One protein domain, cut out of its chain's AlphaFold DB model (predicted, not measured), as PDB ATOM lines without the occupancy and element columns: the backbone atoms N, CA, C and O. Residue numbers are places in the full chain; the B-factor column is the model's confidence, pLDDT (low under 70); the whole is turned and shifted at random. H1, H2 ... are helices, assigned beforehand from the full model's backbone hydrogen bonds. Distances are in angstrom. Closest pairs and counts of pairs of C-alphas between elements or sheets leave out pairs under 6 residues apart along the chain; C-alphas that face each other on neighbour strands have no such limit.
ATOM      1  N   ALA A   2     -63.188 -26.504  17.310       52.41
ATOM      2  CA  ALA A   2     -62.274 -26.365  16.162       52.41
ATOM      3  C   ALA A   2     -60.773 -26.224  16.519       52.41
ATOM      4  O   ALA A   2     -59.933 -26.790  15.833       52.41
ATOM      5  N   GLU A   3     -60.411 -25.547  17.618       53.78
ATOM      6  CA  GLU A   3     -58.997 -25.459  18.037       53.78
ATOM      7  C   GLU A   3     -58.415 -26.814  18.455       53.78
ATOM      8  O   GLU A   3     -57.271 -27.107  18.143       53.78
ATOM      9  N   LEU A   4     -59.202 -27.674  19.112       54.81
ATOM     10  CA  LEU A   4     -58.751 -29.007  19.530       54.81
ATOM     11  C   LEU A   4     -58.548 -29.959  18.342       54.81
ATOM     12  O   LEU A   4     -57.833 -30.947  18.476       54.81
ATOM     13  N   GLU A   5     -59.155 -29.664  17.190       57.31
ATOM     14  CA  GLU A   5     -58.909 -30.394  15.945       57.31
ATOM     15  C   GLU A   5     -57.602 -29.942  15.287       57.31
ATOM     16  O   GLU A   5     -56.839 -30.782  14.831       57.31
ATOM     17  N   ALA A   6     -57.271 -28.647  15.351       54.41
ATOM     18  CA  ALA A   6     -56.005 -28.125  14.830       54.41
ATOM     19  C   ALA A   6     -54.771 -28.666  15.584       54.41
ATOM     20  O   ALA A   6     -53.733 -28.907  14.974       54.41
ATOM     21  N   TRP A   7     -54.881 -28.918  16.897       53.94
ATOM     22  CA  TRP A   7     -53.820 -29.581  17.674       53.94
ATOM     23  C   TRP A   7     -53.678 -31.076  17.366       53.94
ATOM     24  O   TRP A   7     -52.605 -31.631  17.583       53.94
ATOM     25  N   ARG A   8     -54.740 -31.722  16.875       54.50
ATOM     26  CA  ARG A   8     -54.745 -33.145  16.505       54.50
ATOM     27  C   ARG A   8     -54.041 -33.396  15.170       54.50
ATOM     28  O   ARG A   8     -53.530 -34.481  14.953       54.50
ATOM     29  N   ASP A   9     -53.972 -32.394  14.297       53.72
ATOM     30  CA  ASP A   9     -53.325 -32.533  12.986       53.72
ATOM     31  C   ASP A   9     -51.825 -32.169  13.015       53.72
ATOM     32  O   ASP A   9     -51.095 -32.460  12.068       53.72
ATOM     33  N   GLN A  10     -51.329 -31.597  14.122       56.44
ATOM     34  CA  GLN A  10     -49.901 -31.334  14.365       56.44
ATOM     35  C   GLN A  10     -49.214 -32.523  15.071       56.44
ATOM     36  O   GLN A  10     -48.326 -32.365  15.915       56.44
ATOM     37  N   ASP A  11     -49.640 -33.735  14.718       57.88
ATOM     38  CA  ASP A  11     -49.094 -34.992  15.205       57.88
ATOM     39  C   ASP A  11     -47.821 -35.324  14.429       57.88
ATOM     40  O   ASP A  11     -47.825 -35.926  13.354       57.88
ATOM     41  N   TRP A  12     -46.673 -34.947  14.982       59.75
ATOM     42  CA  TRP A  12     -45.432 -35.507  14.482       59.75
ATOM     43  C   TRP A  12     -45.397 -37.007  14.838       59.75
ATOM     44  O   TRP A  12     -45.366 -37.417  15.995       59.75
ATOM     45  N   ASN A  13     -45.488 -37.841  13.813       59.81
ATOM     46  CA  ASN A  13     -44.693 -39.020  13.462       59.81
ATOM     47  C   ASN A  13     -43.969 -39.894  14.525       59.81
ATOM     48  O   ASN A  13     -43.282 -40.811  14.094       59.81
ATOM     49  N   LYS A  14     -44.103 -39.767  15.860       56.50
ATOM     50  CA  LYS A  14     -43.607 -40.799  16.817       56.50
ATOM     51  C   LYS A  14     -44.162 -42.162  16.467       56.50
ATOM     52  O   LYS A  14     -43.445 -43.158  16.465       56.50
ATOM     53  N   GLN A  15     -45.462 -42.173  16.201       57.97
ATOM     54  CA  GLN A  15     -46.221 -43.380  15.927       57.97
ATOM     55  C   GLN A  15     -45.960 -43.894  14.503       57.97
ATOM     56  O   GLN A  15     -45.969 -45.102  14.291       57.97
ATOM     57  N   ALA A  16     -45.638 -43.000  13.557       62.06
ATOM     58  CA  ALA A  16     -45.321 -43.340  12.165       62.06
ATOM     59  C   ALA A  16     -43.818 -43.582  11.895       62.06
ATOM     60  O   ALA A  16     -43.454 -44.068  10.825       62.06
ATOM     61  N   ALA A  17     -42.929 -43.256  12.837       73.25
ATOM     62  CA  ALA A  17     -41.490 -43.395  12.659       73.25
ATOM     63  C   ALA A  17     -41.034 -44.866  12.786       73.25
ATOM     64  O   ALA A  17     -41.402 -45.563  13.749       73.25
ATOM     65  N   PRO A  18     -40.155 -45.338  11.880       80.44
ATOM     66  CA  PRO A  18     -39.495 -46.630  12.015       80.44
ATOM     67  C   PRO A  18     -38.815 -46.759  13.383       80.44
ATOM     68  O   PRO A  18     -38.270 -45.790  13.913       80.44
ATOM     69  N   PHE A  19     -38.806 -47.969  13.948       81.44
ATOM     70  CA  PHE A  19     -38.162 -48.267  15.235       81.44
ATOM     71  C   PHE A  19     -36.769 -47.621  15.440       81.44
ATOM     72  O   PHE A  19     -36.571 -47.013  16.492       81.44
ATOM     73  N   PRO A  20     -35.821 -47.651  14.476       81.12
ATOM     74  CA  PRO A  20     -34.513 -47.014  14.672       81.12
ATOM     75  C   PRO A  20     -34.590 -45.490  14.840       81.12
ATOM     76  O   PRO A  20     -33.852 -44.934  15.645       81.12
ATOM     77  N   SER A  21     -35.515 -44.811  14.157       83.50
ATOM     78  CA  SER A  21     -35.715 -43.363  14.326       83.50
ATOM     79  C   SER A  21     -36.226 -43.023  15.732       83.50
ATOM     80  O   SER A  21     -35.831 -42.011  16.310       83.50
ATOM     81  N   ARG A  22     -37.042 -43.905  16.332       82.19
ATOM     82  CA  ARG A  22     -37.454 -43.788  17.740       82.19
ATOM     83  C   ARG A  22     -36.303 -44.037  18.714       82.19
ATOM     84  O   ARG A  22     -36.262 -43.380  19.746       82.19
ATOM     85  N   LEU A  23     -35.385 -44.948  18.385       83.69
ATOM     86  CA  LEU A  23     -34.236 -45.285  19.228       83.69
ATOM     87  C   LEU A  23     -33.163 -44.185  19.237       83.69
ATOM     88  O   LEU A  23     -32.666 -43.831  20.301       83.69
ATOM     89  N   PHE A  24     -32.822 -43.636  18.069       87.56
ATOM     90  CA  PHE A  24     -31.791 -42.599  17.920       87.56
ATOM     91  C   PHE A  24     -32.327 -41.168  18.040       87.56
ATOM     92  O   PHE A  24     -31.580 -40.221  17.830       87.56
ATOM     93  N   PHE A  25     -33.610 -41.001  18.370       85.31
ATOM     94  CA  PHE A  25     -34.258 -39.695  18.514       85.31
ATOM     95  C   PHE A  25     -34.143 -38.777  17.284       85.31
ATOM     96  O   PHE A  25     -34.312 -37.572  17.418       85.31
ATOM     97  N   SER A  26     -33.942 -39.313  16.074       85.12
ATOM     98  CA  SER A  26     -33.722 -38.502  14.857       85.12
ATOM     99  C   SER A  26     -34.899 -37.583  14.505       85.12
ATOM    100  O   SER A  26     -34.777 -36.621  13.759       85.12
ATOM    101  N   TRP A  27     -36.078 -37.871  15.050       81.50
ATOM    102  CA  TRP A  27     -37.245 -37.002  14.957       81.50
ATOM    103  C   TRP A  27     -37.085 -35.661  15.691       81.50
ATOM    104  O   TRP A  27     -37.780 -34.698  15.375       81.50
ATOM    105  N   PHE A  28     -36.200 -35.596  16.687       86.12
ATOM    106  CA  PHE A  28     -35.975 -34.421  17.523       86.12
ATOM    107  C   PHE A  28     -35.095 -33.378  16.820       86.12
ATOM    108  O   PHE A  28     -35.211 -32.185  17.107       86.12
ATOM    109  N   ASP A  29     -34.282 -33.809  15.852       87.88
ATOM    110  CA  ASP A  29     -33.279 -32.992  15.159       87.88
ATOM    111  C   ASP A  29     -33.870 -31.717  14.532       87.88
ATOM    112  O   ASP A  29     -33.257 -30.649  14.581       87.88
ATOM    113  N   GLY A  30     -35.101 -31.784  14.007       86.25
ATOM    114  CA  GLY A  30     -35.788 -30.621  13.432       86.25
ATOM    115  C   GLY A  30     -36.084 -29.512  14.452       86.25
ATOM    116  O   GLY A  30     -35.926 -28.324  14.151       86.25
ATOM    117  N   LEU A  31     -36.455 -29.882  15.682       87.62
ATOM    118  CA  LEU A  31     -36.689 -28.914  16.757       87.62
ATOM    119  C   LEU A  31     -35.372 -28.361  17.298       87.62
ATOM    120  O   LEU A  31     -35.286 -27.164  17.563       87.62
ATOM    121  N   VAL A  32     -34.333 -29.197  17.390       90.75
ATOM    122  CA  VAL A  32     -32.980 -28.755  17.772       90.75
ATOM    123  C   VAL A  32     -32.475 -27.687  16.810       90.75
ATOM    124  O   VAL A  32     -32.008 -26.633  17.241       90.75
ATOM    125  N   TRP A  33     -32.618 -27.918  15.504       91.06
ATOM    126  CA  TRP A  33     -32.191 -26.955  14.492       91.06
ATOM    127  C   TRP A  33     -32.981 -25.645  14.546       91.06
ATOM    128  O   TRP A  33     -32.418 -24.560  14.385       91.06
ATOM    129  N   THR A  34     -34.283 -25.730  14.817       89.25
ATOM    130  CA  THR A  34     -35.142 -24.551  14.978       89.25
ATOM    131  C   THR A  34     -34.734 -23.743  16.208       89.25
ATOM    132  O   THR A  34     -34.543 -22.535  16.093       89.25
ATOM    133  N   GLY A  35     -34.502 -24.410  17.344       93.50
ATOM    134  CA  GLY A  35     -34.018 -23.784  18.577       93.50
ATOM    135  C   GLY A  35     -32.608 -23.194  18.465       93.50
ATOM    136  O   GLY A  35     -32.287 -22.230  19.154       93.50
ATOM    137  N   TYR A  36     -31.774 -23.733  17.570       93.00
ATOM    138  CA  TYR A  36     -30.467 -23.156  17.250       93.00
ATOM    139  C   TYR A  36     -30.588 -21.842  16.463       93.00
ATOM    140  O   TYR A  36     -29.805 -20.918  16.672       93.00
ATOM    141  N   ARG A  37     -31.569 -21.741  15.557       94.00
ATOM    142  CA  ARG A  37     -31.764 -20.558  14.699       94.00
ATOM    143  C   ARG A  37     -32.602 -19.457  15.342       94.00
ATOM    144  O   ARG A  37     -32.409 -18.291  15.005       94.00
ATOM    145  N   ARG A  38     -33.553 -19.807  16.210       94.06
ATOM    146  CA  ARG A  38     -34.454 -18.864  16.886       94.06
ATOM    147  C   ARG A  38     -34.882 -19.384  18.257       94.06
ATOM    148  O   ARG A  38     -34.888 -20.588  18.492       94.06
ATOM    149  N   SER A  39     -35.296 -18.485  19.148       90.69
ATOM    150  CA  SER A  39     -35.914 -18.871  20.421       90.69
ATOM    151  C   SER A  39     -37.201 -19.662  20.172       90.69
ATOM    152  O   SER A  39     -38.017 -19.272  19.341       90.69
ATOM    153  N   LEU A  40     -37.366 -20.777  20.884       90.69
ATOM    154  CA  LEU A  40     -38.527 -21.652  20.743       90.69
ATOM    155  C   LEU A  40     -39.777 -21.012  21.349       90.69
ATOM    156  O   LEU A  40     -39.763 -20.565  22.498       90.69
ATOM    157  N   GLU A  41     -40.873 -21.042  20.595       89.00
ATOM    158  CA  GLU A  41     -42.196 -20.623  21.059       89.00
ATOM    159  C   GLU A  41     -43.109 -21.829  21.329       89.00
ATOM    160  O   GLU A  41     -42.849 -22.955  20.910       89.00
ATOM    161  N   LYS A  42     -44.224 -21.606  22.040       83.56
ATOM    162  CA  LYS A  42     -45.194 -22.670  22.376       83.56
ATOM    163  C   LYS A  42     -45.831 -23.323  21.149       83.56
ATOM    164  O   LYS A  42     -46.238 -24.471  21.232       83.56
ATOM    165  N   THR A  43     -45.912 -22.598  20.040       83.88
ATOM    166  CA  THR A  43     -46.420 -23.089  18.753       83.88
ATOM    167  C   THR A  43     -45.449 -24.041  18.055       83.88
ATOM    168  O   THR A  43     -45.878 -24.830  17.219       83.88
ATOM    169  N   ASP A  44     -44.157 -23.974  18.397       84.81
ATOM    170  CA  ASP A  44     -43.111 -24.843  17.842       84.81
ATOM    171  C   ASP A  44     -43.016 -26.177  18.593       84.81
ATOM    172  O   ASP A  44     -42.414 -27.136  18.112       84.81
ATOM    173  N   LEU A  45     -43.596 -26.232  19.793       84.44
ATOM    174  CA  LEU A  45     -43.678 -27.437  20.597       84.44
ATOM    175  C   LEU A  45     -44.766 -28.360  20.056       84.44
ATOM    176  O   LEU A  45     -45.844 -27.945  19.638       84.44
ATOM    177  N   TRP A  46     -44.473 -29.649  20.115       81.94
ATOM    178  CA  TRP A  46     -45.413 -30.675  19.709       81.94
ATOM    179  C   TRP A  46     -46.499 -30.918  20.750       81.94
ATOM    180  O   TRP A  46     -46.265 -30.801  21.957       81.94
ATOM    181  N   GLY A  47     -47.659 -31.360  20.261       80.00
ATOM    182  CA  GLY A  47     -48.693 -31.954  21.094       80.00
ATOM    183  C   GLY A  47     -48.164 -33.149  21.890       80.00
ATOM    184  O   GLY A  47     -47.217 -33.843  21.498       80.00
TER     185      GLY A  47
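Overview. This is residues 2 to 47 of the 146 residues of the protein "Hypothetical protein" of Timema bartmani (UniProt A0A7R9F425). The longest helix, H3, forms one side of a flat, open loop of chain; from its end, residues 38 to 47 fold back toward the stretch 7 to 18, which joins H1 at one end of the shape to H2 near the other. The helices stand well separated round a loosely filled middle. The printed part has 46 residues with three named helices, H1, H2 and H3 in chain order, and no named strand; the class is all helix, with 19 residues in named elements, under half. It is loose, with a radius of gyration of the C-alphas of 12.3 A and spans of 35 by 26 by 8 A.

Along the chain. H3, residues 29 to 37, runs 12.5 A from C-alpha 29 at (-33.279, -32.992, 15.159) to C-alpha 37 at (-31.764, -20.558, 14.699). H2 is residues 19 to 23, 6.3 A long. H1, residues 2 to 6, is 6.6 A long and begins at C-alpha 2 at (-62.274, -26.365, 16.162).

Arrangement. H3 touches no helix. It is apart from H2 and from H1, and H1 and H2 are apart too. In H1, H2 and H3 every O i to N i+4 pair is within hydrogen-bond range.

Size, cuts and confidence. The two C-alphas farthest apart, of Ala 2 and Pro 20, are 34.6 A apart. The printed part has no cut. The link from H1 to H2 is long, and that from H2 to H3 is tight. The mean pLDDT of the printed part is 76.4, and residues 2 to 16 are under 70.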